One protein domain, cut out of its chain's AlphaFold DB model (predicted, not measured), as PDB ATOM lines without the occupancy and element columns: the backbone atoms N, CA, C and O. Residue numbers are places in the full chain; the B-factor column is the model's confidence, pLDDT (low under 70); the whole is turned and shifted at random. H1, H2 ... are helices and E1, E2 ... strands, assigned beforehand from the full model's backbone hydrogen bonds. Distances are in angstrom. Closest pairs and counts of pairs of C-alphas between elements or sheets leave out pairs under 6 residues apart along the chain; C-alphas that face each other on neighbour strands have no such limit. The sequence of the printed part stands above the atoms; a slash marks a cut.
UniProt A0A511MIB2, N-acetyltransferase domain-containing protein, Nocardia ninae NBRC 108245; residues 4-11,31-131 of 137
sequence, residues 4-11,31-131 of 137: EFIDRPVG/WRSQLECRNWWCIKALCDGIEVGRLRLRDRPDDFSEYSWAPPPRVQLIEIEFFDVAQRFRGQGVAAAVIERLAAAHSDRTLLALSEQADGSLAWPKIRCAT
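Overview. This is residues 4 to 11 and 31 to 131 of the 137 residues of the protein "N-acetyltransferase domain-containing protein" of Nocardia ninae NBRC 108245 (UniProt A0A511MIB2). A strongly twisted sheet of six strands curls round one helix, H1, which packs on one face in two layers; the other face has no named helix on it. The printed part has 109 residues, with the named elements E1 E2 E3 E4 H1 E5 E6 along it. The sheet's order is E1, E2, E3, E4, E5, E6, mixed, and the class is mixed, helices and strands. The whole is compact, with a radius of gyration of the C-alphas of 14.1 A and spans of 40 by 33 by 27 A.

Arrangement. Edge strand E1, residues 4 to 9, is antiparallel to E2, residues 40 to 47, with N 6 and O 44 at 3.0 A. E2, E3, residues 50 to 60, and E4, residues 77 to 85, form a meander, each strand the antiparallel neighbour of the one before. N 43 and O 55 are 2.9 A apart, N 56 and O 82 2.8 A. H1, residues 94 to 105, is on the sheet; its closest C-alphas to E3 are Val 94 and Val 52, 7.2 A. Every O i to N i+4 pair in H1 is within hydrogen-bond range. E5, residues 110 to 114, is parallel to E4, with N 80 and O 112 at 2.7 A; E4, H1 and E5 form a strand-helix-strand unit with a right-handed crossover. Edge strand E6, residues 127 to 130, is parallel to E5, with N 128 and O 111 at 3.0 A.

Along the chain. E1 begins at C-alpha 4, (-0.591, 1.143, -20.242). E2 is 23.2 A long, E3 29.9 A and E4 22.3 A; E4 bends by 58 degrees at residue 82. H1 is 16.3 A long. E6 ends at C-alpha 130, (-27.665, 1.892, -15.660).

Size, cuts and confidence. The C-alphas farthest apart, Asp 48 and Ser 65, are 41.5 A apart. Residues 12 to 30 are not printed, and C-alphas 11 and 31 are 16.1 A apart. The links E3 to E4 and E5 to E6 are long. The model's pLDDT is under 70 at residues 8 to 11, 31 to 39, 61 to 75 and 115 to 131.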
ATOM      1  N   GLU A   4      -0.659   1.756 -18.923       87.44
ATOM      2  CA  GLU A   4      -0.591   1.143 -20.242       87.44
ATOM      3  C   GLU A   4      -1.697   0.100 -20.381       87.44
ATOM      4  O   GLU A   4      -2.022  -0.612 -19.429       87.44
ATOM      5  N   PHE A   5      -2.285   0.015 -21.573       84.19
ATOM      6  CA  PHE A   5      -3.332  -0.951 -21.883       84.19
ATOM      7  C   PHE A   5      -2.850  -1.933 -22.932       84.19
ATOM      8  O   PHE A   5      -2.415  -1.535 -24.011       84.19
ATOM      9  N   ILE A   6      -2.978  -3.216 -22.611       82.19
ATOM     10  CA  ILE A   6      -2.772  -4.304 -23.559       82.19
ATOM     11  C   ILE A   6      -4.143  -4.863 -23.907       82.19
ATOM     12  O   ILE A   6      -4.768  -5.534 -23.080       82.19
ATOM     13  N   ASP A   7      -4.594  -4.569 -25.124       74.88
ATOM     14  CA  ASP A   7      -5.810  -5.141 -25.690       74.88
ATOM     15  C   ASP A   7      -5.541  -6.575 -26.151       74.88
ATOM     16  O   ASP A   7      -4.545  -6.860 -26.825       74.88
ATOM     17  N   ARG A   8      -6.427  -7.487 -25.764       68.00
ATOM     18  CA  ARG A   8      -6.523  -8.809 -26.361       68.00
ATOM     19  C   ARG A   8      -7.945  -9.002 -26.882       68.00
ATOM     20  O   ARG A   8      -8.849  -9.240 -26.067       68.00
ATOM     21  N   PRO A   9      -8.158  -8.967 -28.212       61.16
ATOM     22  CA  PRO A   9      -9.429  -9.391 -28.769       61.16
ATOM     23  C   PRO A   9      -9.616 -10.865 -28.420       61.16
ATOM     24  O   PRO A   9      -8.741 -11.696 -28.683       61.16
ATOM     25  N   VAL A  10     -10.743 -11.197 -27.796       58.19
ATOM     26  CA  VAL A  10     -11.093 -12.596 -27.567       58.19
ATOM     27  C   VAL A  10     -11.608 -13.105 -28.906       58.19
ATOM     28  O   VAL A  10     -12.690 -12.733 -29.353       58.19
ATOM     29  N   GLY A  11     -10.762 -13.857 -29.612       45.28
ATOM     30  CA  GLY A  11     -11.084 -14.400 -30.927       45.28
ATOM     31  C   GLY A  11     -12.381 -15.208 -30.899       45.28
ATOM     32  O   GLY A  11     -12.699 -15.866 -29.909       45.28
ATOM     33  N   TRP A  31     -12.608 -14.578 -13.607       69.19
ATOM     34  CA  TRP A  31     -11.788 -14.539 -14.823       69.19
ATOM     35  C   TRP A  31     -11.564 -15.926 -15.443       69.19
ATOM     36  O   TRP A  31     -11.266 -15.999 -16.630       69.19
ATOM     37  N   ARG A  32     -11.755 -17.006 -14.669       59.34
ATOM     38  CA  ARG A  32     -11.679 -18.415 -15.102       59.34
ATOM     39  C   ARG A  32     -12.991 -18.926 -15.707       59.34
ATOM     40  O   ARG A  32     -12.999 -19.971 -16.349       59.34
ATOM     41  N   SER A  33     -14.119 -18.237 -15.493       57.84
ATOM     42  CA  SER A  33     -15.410 -18.692 -16.025       57.84
ATOM     43  C   SER A  33     -15.480 -18.486 -17.538       57.84
ATOM     44  O   SER A  33     -15.168 -17.390 -18.013       57.84
ATOM     45  N   GLN A  34     -15.900 -19.535 -18.255       53.09
ATOM     46  CA  GLN A  34     -15.976 -19.592 -19.715       53.09
ATOM     47  C   GLN A  34     -16.622 -18.328 -20.282       53.09
ATOM     48  O   GLN A  34     -17.744 -17.961 -19.929       53.09
ATOM     49  N   LEU A  35     -15.888 -17.665 -21.171       55.44
ATOM     50  CA  LEU A  35     -16.428 -16.595 -21.986       55.44
ATOM     51  C   LEU A  35     -17.318 -17.260 -23.032       55.44
ATOM     52  O   LEU A  35     -16.828 -17.728 -24.058       55.44
ATOM     53  N   GLU A  36     -18.614 -17.381 -22.748       52.72
ATOM     54  CA  GLU A  36     -19.580 -17.735 -23.786       52.72
ATOM     55  C   GLU A  36     -19.377 -16.794 -24.977       52.72
ATOM     56  O   GLU A  36     -19.202 -15.593 -24.780       52.72
ATOM     57  N   CYS A  37     -19.365 -17.352 -26.192       51.09
ATOM     58  CA  CYS A  37     -19.039 -16.686 -27.454       51.09
ATOM     59  C   CYS A  37     -19.824 -15.382 -27.665       51.09
ATOM     60  O   CYS A  37     -20.860 -15.350 -28.330       51.09
ATOM     61  N   ARG A  38     -19.311 -14.289 -27.116       59.25
ATOM     62  CA  ARG A  38     -19.833 -12.937 -27.259       59.25
ATOM     63  C   ARG A  38     -18.729 -12.076 -27.862       59.25
ATOM     64  O   ARG A  38     -17.552 -12.391 -27.718       59.25
ATOM     65  N   ASN A  39     -19.117 -11.014 -28.571       66.38
ATOM     66  CA  ASN A  39     -18.196 -10.037 -29.165       66.38
ATOM     67  C   ASN A  39     -17.540  -9.200 -28.055       66.38
ATOM     68  O   ASN A  39     -17.862  -8.029 -27.859       66.38
ATOM     69  N   TRP A  40     -16.696  -9.852 -27.268       76.62
ATOM     70  CA  TRP A  40     -15.999  -9.297 -26.128       76.62
ATOM     71  C   TRP A  40     -14.530  -9.107 -26.465       76.62
ATOM     72  O   TRP A  40     -13.926  -9.903 -27.185       76.62
ATOM     73  N   TRP A  41     -13.933  -8.082 -25.879       79.19
ATOM     74  CA  TRP A  41     -12.485  -7.953 -25.815       79.19
ATOM     75  C   TRP A  41     -12.066  -7.709 -24.376       79.19
ATOM     76  O   TRP A  41     -12.870  -7.322 -23.520       79.19
ATOM     77  N   CYS A  42     -10.813  -8.023 -24.074       82.38
ATOM     78  CA  CYS A  42     -10.289  -7.881 -22.730       82.38
ATOM     79  C   CYS A  42      -9.062  -6.974 -22.729       82.38
ATOM     80  O   CYS A  42      -8.220  -7.050 -23.619       82.38
ATOM     81  N   ILE A  43      -8.934  -6.150 -21.692       86.12
ATOM     82  CA  ILE A  43      -7.779  -5.269 -21.494       86.12
ATOM     83  C   ILE A  43      -7.050  -5.665 -20.212       86.12
ATOM     84  O   ILE A  43      -7.676  -5.773 -19.156       86.12
ATOM     85  N   LYS A  44      -5.722  -5.826 -20.294       88.62
ATOM     86  CA  LYS A  44      -4.845  -5.746 -19.115       88.62
ATOM     87  C   LYS A  44      -4.426  -4.297 -18.910       88.62
ATOM     88  O   LYS A  44      -3.902  -3.674 -19.834       88.62
ATOM     89  N   ALA A  45      -4.623  -3.782 -17.703       88.75
ATOM     90  CA  ALA A  45      -4.077  -2.505 -17.274       88.75
ATOM     91  C   ALA A  45      -2.756  -2.735 -16.541       88.75
ATOM     92  O   ALA A  45      -2.717  -3.475 -15.553       88.75
ATOM     93  N   LEU A  46      -1.693  -2.089 -17.014       90.75
ATOM     94  CA  LEU A  46      -0.366  -2.143 -16.417       90.75
ATOM     95  C   LEU A  46       0.017  -0.786 -15.823       90.75
ATOM     96  O   LEU A  46      -0.247   0.248 -16.431       90.75
ATOM     97  N   CYS A  47       0.678  -0.797 -14.668       89.31
ATOM     98  CA  CYS A  47       1.389   0.352 -14.107       89.31
ATOM     99  C   CYS A  47       2.851  -0.045 -13.923       89.31
ATOM    100  O   CYS A  47       3.125  -1.013 -13.215       89.31
ATOM    101  N   ASP A  48       3.773   0.664 -14.576       88.44
ATOM    102  CA  ASP A  48       5.214   0.367 -14.532       88.44
ATOM    103  C   ASP A  48       5.530  -1.116 -14.844       88.44
ATOM    104  O   ASP A  48       6.339  -1.764 -14.182       88.44
ATOM    105  N   GLY A  49       4.826  -1.682 -15.834       86.44
ATOM    106  CA  GLY A  49       4.949  -3.086 -16.250       86.44
ATOM    107  C   GLY A  49       4.247  -4.109 -15.345       86.44
ATOM    108  O   GLY A  49       4.217  -5.292 -15.676       86.44
ATOM    109  N   ILE A  50       3.646  -3.683 -14.230       89.19
ATOM    110  CA  ILE A  50       2.936  -4.560 -13.292       89.19
ATOM    111  C   ILE A  50       1.447  -4.575 -13.628       89.19
ATOM    112  O   ILE A  50       0.825  -3.523 -13.754       89.19
ATOM    113  N   GLU A  51       0.851  -5.763 -13.735       89.50
ATOM    114  CA  GLU A  51      -0.590  -5.906 -13.956       89.50
ATOM    115  C   GLU A  51      -1.379  -5.450 -12.721       89.50
ATOM    116  O   GLU A  51      -1.278  -6.041 -11.645       89.50
ATOM    117  N   VAL A  52      -2.163  -4.382 -12.889       90.69
ATOM    118  CA  VAL A  52      -2.946  -3.750 -11.817       90.69
ATOM    119  C   VAL A  52      -4.452  -3.947 -11.982       90.69
ATOM    120  O   VAL A  52      -5.199  -3.800 -11.016       90.69
ATOM    121  N   GLY A  53      -4.922  -4.295 -13.182       87.38
ATOM    122  CA  GLY A  53      -6.348  -4.451 -13.454       87.38
ATOM    123  C   GLY A  53      -6.649  -5.250 -14.715       87.38
ATOM    124  O   GLY A  53      -5.840  -5.295 -15.642       87.38
ATOM    125  N   ARG A  54      -7.842  -5.843 -14.756       88.88
ATOM    126  CA  ARG A  54      -8.384  -6.564 -15.913       88.88
ATOM    127  C   ARG A  54      -9.777  -6.056 -16.230       88.88
ATOM    128  O   ARG A  54     -10.601  -5.945 -15.326       88.88
ATOM    129  N   LEU A  55     -10.049  -5.780 -17.499       86.94
ATOM    130  CA  LEU A  55     -11.357  -5.328 -17.967       86.94
ATOM    131  C   LEU A  55     -11.887  -6.269 -19.036       86.94
ATOM    132  O   LEU A  55     -11.131  -6.724 -19.892       86.94
ATOM    133  N   ARG A  56     -13.188  -6.537 -18.981       84.94
ATOM    134  CA  ARG A  56     -13.950  -7.243 -20.006       84.94
ATOM    135  C   ARG A  56     -14.959  -6.266 -20.576       84.94
ATOM    136  O   ARG A  56     -15.774  -5.707 -19.836       84.94
ATOM    137  N   LEU A  57     -14.845  -6.041 -21.873       84.88
ATOM    138  CA  LEU A  57     -15.538  -4.986 -22.583       84.88
ATOM    139  C   LEU A  57     -16.358  -5.570 -23.725       84.88
ATOM    140  O   LEU A  57     -16.002  -6.605 -24.294       84.88
ATOM    141  N   ARG A  58     -17.445  -4.884 -24.069       82.00
ATOM    142  CA  ARG A  58     -18.223  -5.185 -25.268       82.00
ATOM    143  C   ARG A  58     -18.778  -3.936 -25.921       82.00
ATOM    144  O   ARG A  58     -19.161  -2.983 -25.240       82.00
ATOM    145  N   ASP A  59     -18.901  -3.996 -27.237       82.00
ATOM    146  CA  ASP A  59     -19.643  -3.014 -28.001       82.00
ATOM    147  C   ASP A  59     -21.122  -3.291 -27.783       82.00
ATOM    148  O   ASP A  59     -21.583  -4.437 -27.870       82.00
ATOM    149  N   ARG A  60     -21.878  -2.240 -27.491       74.12
ATOM    150  CA  ARG A  60     -23.333  -2.319 -27.446       74.12
ATOM    151  C   ARG A  60     -23.926  -1.484 -28.579       74.12
ATOM    152  O   ARG A  60     -23.495  -0.342 -28.754       74.12
ATOM    153  N   PRO A  61     -24.892  -2.036 -29.337       63.75
ATOM    154  CA  PRO A  61     -25.642  -1.256 -30.310       63.75
ATOM    155  C   PRO A  61     -26.483  -0.193 -29.596       63.75
ATOM    156  O   PRO A  61     -26.829  -0.357 -28.431       63.75
ATOM    157  N   ASP A  62     -26.841   0.868 -30.313       56.75
ATOM    158  CA  ASP A  62     -27.520   2.049 -29.762       56.75
ATOM    159  C   ASP A  62     -28.953   1.778 -29.238       56.75
ATOM    160  O   ASP A  62     -29.563   2.656 -28.623       56.75
ATOM    161  N   ASP A  63     -29.504   0.573 -29.446       58.09
ATOM    162  CA  ASP A  63     -30.822   0.178 -28.935       58.09
ATOM    163  C   ASP A  63     -30.729  -0.324 -27.485       58.09
ATOM    164  O   ASP A  63     -30.393  -1.474 -27.201       58.09
ATOM    165  N   PHE A  64     -31.027   0.593 -26.568       61.38
ATOM    166  CA  PHE A  64     -31.095   0.386 -25.121       61.38
ATOM    167  C   PHE A  64     -32.532   0.501 -24.599       61.38
ATOM    168  O   PHE A  64     -32.754   0.993 -23.492       61.38
ATOM    169  N   SER A  65     -33.523   0.085 -25.393       58.44
ATOM    170  CA  SER A  65     -34.942   0.113 -25.002       58.44
ATOM    171  C   SER A  65     -35.257  -0.695 -23.730       58.44
ATOM    172  O   SER A  65     -36.237  -0.404 -23.048       58.44
ATOM    173  N   GLU A  66     -34.398  -1.651 -23.365       58.31
ATOM    174  CA  GLU A  66     -34.494  -2.475 -22.149       58.31
ATOM    175  C   GLU A  66     -34.002  -1.774 -20.851       58.31
ATOM    176  O   GLU A  66     -34.117  -2.333 -19.759       58.31
ATOM    177  N   TYR A  67     -33.486  -0.536 -20.929       59.72
ATOM    178  CA  TYR A  67     -32.968   0.226 -19.779       59.72
ATOM    179  C   TYR A  67     -33.626   1.610 -19.666       59.72
ATOM    180  O   TYR A  67     -33.734   2.332 -20.656       59.72
ATOM    181  N   SER A  68     -33.998   2.049 -18.453       56.97
ATOM    182  CA  SER A  68     -34.410   3.443 -18.237       56.97
ATOM    183  C   SER A  68     -33.177   4.332 -18.130       56.97
ATOM    184  O   SER A  68     -32.518   4.428 -17.098       56.97
ATOM    185  N   TRP A  69     -32.860   5.021 -19.216       62.03
ATOM    186  CA  TRP A  69     -31.923   6.136 -19.194       62.03
ATOM    187  C   TRP A  69     -32.670   7.441 -19.489       62.03
ATOM    188  O   TRP A  69     -33.730   7.458 -20.112       62.03
ATOM    189  N   ALA A  70     -32.092   8.564 -19.070       51.03
ATOM    190  CA  ALA A  70     -32.432   9.889 -19.577       51.03
ATOM    191  C   ALA A  70     -31.124  10.681 -19.749       51.03
ATOM    192  O   ALA A  70     -30.416  10.841 -18.747       51.03
ATOM    193  N   PRO A  71     -30.764  11.211 -20.942       54.78
ATOM    194  CA  PRO A  71     -31.290  11.036 -22.316       54.78
ATOM    195  C   PRO A  71     -30.495   9.989 -23.156       54.78
ATOM    196  O   PRO A  71     -29.514   9.449 -22.638       54.78
ATOM    197  N   PRO A  72     -30.886   9.679 -24.422       55.03
ATOM    198  CA  PRO A  72     -30.314   8.553 -25.167       55.03
ATOM    199  C   PRO A  72     -28.859   8.834 -25.452       55.03
ATOM    200  O   PRO A  72     -28.553   9.951 -25.893       55.03
ATOM    201  N   PRO A  73     -27.958   7.858 -25.283       58.22
ATOM    202  CA  PRO A  73     -26.635   8.004 -25.844       58.22
ATOM    203  C   PRO A  73     -26.788   8.068 -27.367       58.22
ATOM    204  O   PRO A  73     -27.152   7.096 -28.015       58.22
ATOM    205  N   ARG A  74     -26.509   9.235 -27.956       54.44
ATOM    206  CA  ARG A  74     -26.353   9.404 -29.415       54.44
ATOM    207  C   ARG A  74     -25.018   8.830 -29.918       54.44
ATOM    208  O   ARG A  74     -24.495   9.287 -30.928       54.44
ATOM    209  N   VAL A  75     -24.411   7.930 -29.151       63.16
ATOM    210  CA  VAL A  75     -22.993   7.592 -29.231       63.16
ATOM    211  C   VAL A  75     -22.851   6.103 -28.983       63.16
ATOM    212  O   VAL A  75     -23.398   5.599 -28.003       63.16
ATOM    213  N   GLN A  76     -22.070   5.438 -29.828       76.00
ATOM    214  CA  GLN A  76     -21.730   4.033 -29.668       76.00
ATOM    215  C   GLN A  76     -21.194   3.778 -28.243       76.00
ATOM    216  O   GLN A  76     -20.313   4.491 -27.742       76.00
ATOM    217  N   LEU A  77     -21.706   2.744 -27.580       80.94
ATOM    218  CA  LEU A  77     -21.397   2.450 -26.181       80.94
ATOM    219  C   LEU A  77     -20.342   1.357 -26.051       80.94
ATOM    220  O   LEU A  77     -20.314   0.410 -26.838       80.94
ATOM    221  N   ILE A  78     -19.485   1.495 -25.044       85.69
ATOM    222  CA  ILE A  78     -18.608   0.424 -24.570       85.69
ATOM    223  C   ILE A  78     -19.099   0.043 -23.180       85.69
ATOM    224  O   ILE A  78     -19.023   0.841 -22.245       85.69
ATOM    225  N   GLU A  79     -19.622  -1.169 -23.043       85.44
ATOM    226  CA  GLU A  79     -20.000  -1.704 -21.741       85.44
ATOM    227  C   GLU A  79     -18.795  -2.368 -21.081       85.44
ATOM    228  O   GLU A  79     -18.160  -3.248 -21.660       85.44
ATOM    229  N   ILE A  80     -18.526  -1.966 -19.843       86.25
ATOM    230  CA  ILE A  80     -17.651  -2.636 -18.895       86.25
ATOM    231  C   ILE A  80     -18.493  -3.701 -18.201       86.25
ATOM    232  O   ILE A  80     -19.180  -3.432 -17.215       86.25
ATOM    233  N   GLU A  81     -18.470  -4.909 -18.749       81.38
ATOM    234  CA  GLU A  81     -19.201  -6.046 -18.188       81.38
ATOM    235  C   GLU A  81     -18.547  -6.521 -16.887       81.38
ATOM    236  O   GLU A  81     -19.219  -6.894 -15.926       81.38
ATOM    237  N   PHE A  82     -17.214  -6.511 -16.856       81.31
ATOM    238  CA  PHE A  82     -16.465  -6.927 -15.685       81.31
ATOM    239  C   PHE A  82     -15.176  -6.126 -15.550       81.31
ATOM    240  O   PHE A  82     -14.420  -5.967 -16.510       81.31
ATOM    241  N   PHE A  83     -14.919  -5.636 -14.341       85.00
ATOM    242  CA  PHE A  83     -13.681  -4.966 -13.980       85.00
ATOM    243  C   PHE A  83     -13.203  -5.503 -12.638       85.00
ATOM    244  O   PHE A  83     -13.956  -5.511 -11.666       85.00
ATOM    245  N   ASP A  84     -11.948  -5.931 -12.589       86.56
ATOM    246  CA  ASP A  84     -11.296  -6.325 -11.352       86.56
ATOM    247  C   ASP A  84      -9.935  -5.646 -11.225       86.56
ATOM    248  O   ASP A  84      -9.183  -5.508 -12.194       86.56
ATOM    249  N   VAL A  85      -9.630  -5.232 -10.001       88.31
ATOM    250  CA  VAL A  85      -8.346  -4.656  -9.616       88.31
ATOM    251  C   VAL A  85      -7.602  -5.716  -8.829       88.31
ATOM    252  O   VAL A  85      -8.159  -6.278  -7.878       88.31
ATOM    253  N   ALA A  86      -6.342  -5.937  -9.205       88.56
ATOM    254  CA  ALA A  86      -5.454  -6.862  -8.515       88.56
ATOM    255  C   ALA A  86      -5.500  -6.608  -7.002       88.56
ATOM    256  O   ALA A  86      -5.415  -5.460  -6.558       88.56
ATOM    257  N   GLN A  87      -5.643  -7.669  -6.210       88.88
ATOM    258  CA  GLN A  87      -5.930  -7.600  -4.778       88.88
ATOM    259  C   GLN A  87      -4.970  -6.666  -4.034       88.88
ATOM    260  O   GLN A  87      -5.410  -5.812  -3.265       88.88
ATOM    261  N   ARG A  88      -3.672  -6.769  -4.336       89.44
ATOM    262  CA  ARG A  88      -2.596  -5.938  -3.775       89.44
ATOM    263  C   ARG A  88      -2.683  -4.435  -4.089       89.44
ATOM    264  O   ARG A  88      -2.013  -3.652  -3.427       89.44
ATOM    265  N   PHE A  89      -3.503  -4.023  -5.057       86.94
ATOM    266  CA  PHE A  89      -3.683  -2.627  -5.485       86.94
ATOM    267  C   PHE A  89      -5.074  -2.052  -5.163       86.94
ATOM    268  O   PHE A  89      -5.386  -0.903  -5.499       86.94
ATOM    269  N   ARG A  90      -5.937  -2.825  -4.496       85.81
ATOM    270  CA  ARG A  90      -7.257  -2.349  -4.064       85.81
ATOM    271  C   ARG A  90      -7.114  -1.229  -3.027       85.81
ATOM    272  O   ARG A  90      -6.173  -1.203  -2.242       85.81
ATOM    273  N   GLY A  91      -8.043  -0.272  -3.052       83.81
ATOM    274  CA  GLY A  91      -8.021   0.899  -2.162       83.81
ATOM    275  C   GLY A  91      -7.000   1.987  -2.529       83.81
ATOM    276  O   GLY A  91      -6.961   3.014  -1.864       83.81
ATOM    277  N   GLN A  92      -6.216   1.811  -3.598       87.25
ATOM    278  CA  GLN A  92      -5.163   2.757  -4.008       87.25
ATOM    279  C   GLN A  92      -5.571   3.657  -5.188       87.25
ATOM    280  O   GLN A  92      -4.728   4.241  -5.860       87.25
ATOM    281  N   GLY A  93      -6.869   3.739  -5.500       85.81
ATOM    282  CA  GLY A  93      -7.370   4.558  -6.612       85.81
ATOM    283  C   GLY A  93      -7.111   3.992  -8.016       85.81
ATOM    284  O   GLY A  93      -7.499   4.627  -8.994       85.81
ATOM    285  N   VAL A  94      -6.538   2.786  -8.140       87.69
ATOM    286  CA  VAL A  94      -6.278   2.119  -9.433       87.69
ATOM    287  C   VAL A  94      -7.528   2.035 -10.301       87.69
ATOM    288  O   VAL A  94      -7.462   2.325 -11.490       87.69
ATOM    289  N   ALA A  95      -8.678   1.702  -9.705       85.81
ATOM    290  CA  ALA A  95      -9.938   1.635 -10.433       85.81
ATOM    291  C   ALA A  95     -10.260   2.952 -11.153       85.81
ATOM    292  O   ALA A  95     -10.502   2.955 -12.357       85.81
ATOM    293  N   ALA A  96     -10.190   4.075 -10.435       85.44
ATOM    294  CA  ALA A  96     -10.467   5.390 -10.997       85.44
ATOM    295  C   ALA A  96      -9.472   5.749 -12.110       85.44
ATOM    296  O   ALA A  96      -9.892   6.152 -13.192       85.44
ATOM    297  N   ALA A  97      -8.174   5.520 -11.886       88.50
ATOM    298  CA  ALA A  97      -7.140   5.800 -12.880       88.50
ATOM    299  C   ALA A  97      -7.338   4.988 -14.175       88.50
ATOM    300  O   ALA A  97      -7.221   5.524 -15.278       88.50
ATOM    301  N   VAL A  98      -7.692   3.704 -14.050       88.25
ATOM    302  CA  VAL A  98      -7.993   2.827 -15.190       88.25
ATOM    303  C   VAL A  98      -9.207   3.335 -15.963       88.25
ATOM    304  O   VAL A  98      -9.130   3.474 -17.183       88.25
ATOM    305  N   ILE A  99     -10.301   3.680 -15.281       88.50
ATOM    306  CA  ILE A  99     -11.493   4.229 -15.938       88.50
ATOM    307  C   ILE A  99     -11.195   5.562 -16.626       88.50
ATOM    308  O   ILE A  99     -11.627   5.789 -17.756       88.50
ATOM    309  N   GLU A 100     -10.434   6.446 -15.986       89.12
ATOM    310  CA  GLU A 100     -10.063   7.731 -16.573       89.12
ATOM    311  C   GLU A 100      -9.248   7.573 -17.851       89.12
ATOM    312  O   GLU A 100      -9.502   8.287 -18.827       89.12
ATOM    313  N   ARG A 101      -8.304   6.631 -17.847       89.19
ATOM    314  CA  ARG A 101      -7.467   6.311 -18.998       89.19
ATOM    315  C   ARG A 101      -8.260   5.617 -20.105       89.19
ATOM    316  O   ARG A 101      -8.005   5.911 -21.273       89.19
ATOM    317  N   LEU A 102      -9.215   4.749 -19.760       88.50
ATOM    318  CA  LEU A 102     -10.119   4.092 -20.712       88.50
ATOM    319  C   LEU A 102     -11.027   5.109 -21.400       88.50
ATOM    320  O   LEU A 102     -11.112   5.128 -22.622       88.50
ATOM    321  N   ALA A 103     -11.622   6.020 -20.633       87.81
ATOM    322  CA  ALA A 103     -12.446   7.090 -21.181       87.81
ATOM    323  C   ALA A 103     -11.637   8.042 -22.075       87.81
ATOM    324  O   ALA A 103     -12.140   8.517 -23.085       87.81
ATOM    325  N   ALA A 104     -10.373   8.311 -21.730       88.88
ATOM    326  CA  ALA A 104      -9.486   9.100 -22.582       88.88
ATOM    327  C   ALA A 104      -9.112   8.364 -23.883       88.88
ATOM    328  O   ALA A 104      -8.981   9.004 -24.921       88.88
ATOM    329  N   ALA A 105      -8.949   7.036 -23.838       87.19
ATOM    330  CA  ALA A 105      -8.653   6.219 -25.016       87.19
ATOM    331  C   ALA A 105      -9.846   6.112 -25.982       87.19
ATOM    332  O   ALA A 105      -9.639   6.024 -27.187       87.19
ATOM    333  N   HIS A 106     -11.071   6.153 -25.454       85.56
ATOM    334  CA  HIS A 106     -12.320   6.057 -26.211       85.56
ATOM    335  C   HIS A 106     -13.161   7.327 -26.046       85.56
ATOM    336  O   HIS A 106     -14.330   7.273 -25.670       85.56
ATOM    337  N   SER A 107     -12.544   8.489 -26.275       86.19
ATOM    338  CA  SER A 107     -13.171   9.800 -26.034       86.19
ATOM    339  C   SER A 107     -14.395  10.095 -26.913       86.19
ATOM    340  O   SER A 107     -15.196  10.969 -26.592       86.19
ATOM    341  N   ASP A 108     -14.540   9.360 -28.014       83.00
ATOM    342  CA  ASP A 108     -15.655   9.392 -28.959       83.00
ATOM    343  C   ASP A 108     -16.801   8.445 -28.568       83.00
ATOM    344  O   ASP A 108     -17.835   8.425 -29.232       83.00
ATOM    345  N   ARG A 109     -16.632   7.664 -27.497       84.06
ATOM    346  CA  ARG A 109     -17.569   6.643 -27.020       84.06
ATOM    347  C   ARG A 109     -17.992   6.956 -25.590       84.06
ATOM    348  O   ARG A 109     -17.305   7.647 -24.843       84.06
ATOM    349  N   THR A 110     -19.133   6.419 -25.174       83.56
ATOM    350  CA  THR A 110     -19.545   6.480 -23.763       83.56
ATOM    351  C   THR A 110     -19.270   5.141 -23.081       83.56
ATOM    352  O   THR A 110     -19.618   4.086 -23.612       83.56
ATOM    353  N   LEU A 111     -18.650   5.186 -21.898       85.00
ATOM    354  CA  LEU A 111     -18.469   4.007 -21.055       85.00
ATOM    355  C   LEU A 111     -19.732   3.753 -20.227       85.00
ATOM    356  O   LEU A 111     -20.271   4.661 -19.586       85.00
ATOM    357  N   LEU A 112     -20.175   2.503 -20.219       82.06
ATOM    358  CA  LEU A 112     -21.332   2.022 -19.477       82.06
ATOM    359  C   LEU A 112     -20.883   0.933 -18.508       82.06
ATOM    360  O   LEU A 112     -20.161   0.029 -18.905       82.06
ATOM    361  N   ALA A 113     -21.349   0.972 -17.267       79.56
ATOM    362  CA  ALA A 113     -21.262  -0.169 -16.364       79.56
ATOM    363  C   ALA A 113     -22.662  -0.478 -15.837       79.56
ATOM    364  O   ALA A 113     -23.378   0.416 -15.378       79.56
ATOM    365  N   LEU A 114     -23.055  -1.743 -15.919       72.25
ATOM    366  CA  LEU A 114     -24.309  -2.215 -15.349       72.25
ATOM    367  C   LEU A 114     -24.016  -2.773 -13.959       72.25
ATOM    368  O   LEU A 114     -23.158  -3.637 -13.807       72.25
ATOM    369  N   SER A 115     -24.725  -2.277 -12.950       65.94
ATOM    370  CA  SER A 115     -24.699  -2.855 -11.607       65.94
ATOM    371  C   SER A 115     -26.103  -3.334 -11.263       65.94
ATOM    372  O   SER A 115     -27.075  -2.602 -11.459       65.94
ATOM    373  N   GLU A 116     -26.218  -4.558 -10.742       53.94
ATOM    374  CA  GLU A 116     -27.487  -5.109 -10.237       53.94
ATOM    375  C   GLU A 116     -28.047  -4.286  -9.060       53.94
ATOM    376  O   GLU A 116     -29.240  -4.348  -8.765       53.94
ATOM    377  N   GLN A 117     -27.199  -3.468  -8.433       45.12
ATOM    378  CA  GLN A 117     -27.537  -2.483  -7.412       45.12
ATOM    379  C   GLN A 117     -26.795  -1.183  -7.732       45.12
ATOM    380  O   GLN A 117     -25.840  -0.807  -7.063       45.12
ATOM    381  N   ALA A 118     -27.146  -0.519  -8.835       47.50
ATOM    382  CA  ALA A 118     -26.695   0.851  -9.060       47.50
ATOM    383  C   ALA A 118     -27.535   1.810  -8.201       47.50
ATOM    384  O   ALA A 118     -28.286   2.639  -8.711       47.50
ATOM    385  N   ASP A 119     -27.428   1.729  -6.877       39.03
ATOM    386  CA  ASP A 119     -27.470   2.959  -6.100       39.03
ATOM    387  C   ASP A 119     -26.328   3.830  -6.638       39.03
ATOM    388  O   ASP A 119     -25.226   3.340  -6.871       39.03
ATOM    389  N   GLY A 120     -26.600   5.096  -6.963       41.22
ATOM    390  CA  GLY A 120     -25.680   6.009  -7.668       41.22
ATOM    391  C   GLY A 120     -24.360   6.330  -6.941       41.22
ATOM    392  O   GLY A 120     -23.771   7.377  -7.184       41.22
ATOM    393  N   SER A 121     -23.918   5.461  -6.032       39.84
ATOM    394  CA  SER A 121     -22.679   5.455  -5.263       39.84
ATOM    395  C   SER A 121     -21.466   4.974  -6.074       39.84
ATOM    396  O   SER A 121     -20.345   5.382  -5.775       39.84
ATOM    397  N   LEU A 122     -21.660   4.216  -7.164       48.88
ATOM    398  CA  LEU A 122     -20.618   3.921  -8.164       48.88
ATOM    399  C   LEU A 122     -20.447   5.079  -9.169       48.88
ATOM    400  O   LEU A 122     -20.301   4.872 -10.370       48.88
ATOM    401  N   ALA A 123     -20.492   6.327  -8.697       50.25
ATOM    402  CA  ALA A 123     -20.353   7.507  -9.544       50.25
ATOM    403  C   ALA A 123     -18.881   7.749  -9.912       50.25
ATOM    404  O   ALA A 123     -18.248   8.702  -9.458       50.25
ATOM    405  N   TRP A 124     -18.318   6.893 -10.765       61.81
ATOM    406  CA  TRP A 124     -17.138   7.294 -11.517       61.81
ATOM    407  C   TRP A 124     -17.569   8.367 -12.524       61.81
ATOM    408  O   TRP A 124     -18.459   8.107 -13.333       61.81
ATOM    409  N   PRO A 125     -16.948   9.561 -12.542       60.03
ATOM    410  CA  PRO A 125     -17.444  10.716 -13.302       60.03
ATOM    411  C   PRO A 125     -17.518  10.495 -14.821       60.03
ATOM    412  O   PRO A 125     -18.116  11.296 -15.534       60.03
ATOM    413  N   LYS A 126     -16.901   9.420 -15.325       66.75
ATOM    414  CA  LYS A 126     -16.822   9.074 -16.748       66.75
ATOM    415  C   LYS A 126     -17.576   7.793 -17.117       66.75
ATOM    416  O   LYS A 126     -17.470   7.349 -18.256       66.75
ATOM    417  N   ILE A 127     -18.315   7.199 -16.179       65.00
ATOM    418  CA  ILE A 127     -19.132   6.007 -16.421       65.00
ATOM    419  C   ILE A 127     -20.595   6.358 -16.214       65.00
ATOM    420  O   ILE A 127     -20.975   6.949 -15.205       65.00
ATOM    421  N   ARG A 128     -21.431   5.955 -17.169       69.31
ATOM    422  CA  ARG A 128     -22.870   5.888 -16.927       69.31
ATOM    423  C   ARG A 128     -23.175   4.583 -16.205       69.31
ATOM    424  O   ARG A 128     -22.802   3.516 -16.684       69.31
ATOM    425  N   CYS A 129     -23.856   4.677 -15.071       62.84
ATOM    426  CA  CYS A 129     -24.454   3.526 -14.410       62.84
ATOM    427  C   CYS A 129     -25.895   3.389 -14.895       62.84
ATOM    428  O   CYS A 129     -26.647   4.363 -14.852       62.84
ATOM    429  N   ALA A 130     -26.274   2.200 -15.356       59.34
ATOM    430  CA  ALA A 130     -27.665   1.892 -15.660       59.34
ATOM    431  C   ALA A 130     -28.110   0.658 -14.875       59.34
ATOM    432  O   ALA A 130     -27.367  -0.318 -14.746       59.34
ATOM    433  N   THR A 131     -29.338   0.720 -14.370       56.03
ATOM    434  CA  THR A 131     -30.024  -0.408 -13.740       56.03
ATOM    435  C   THR A 131     -30.926  -1.049 -14.784       56.03
ATOM    436  O   THR A 131     -31.637  -0.343 -15.502       56.03
TER     437      THR A 131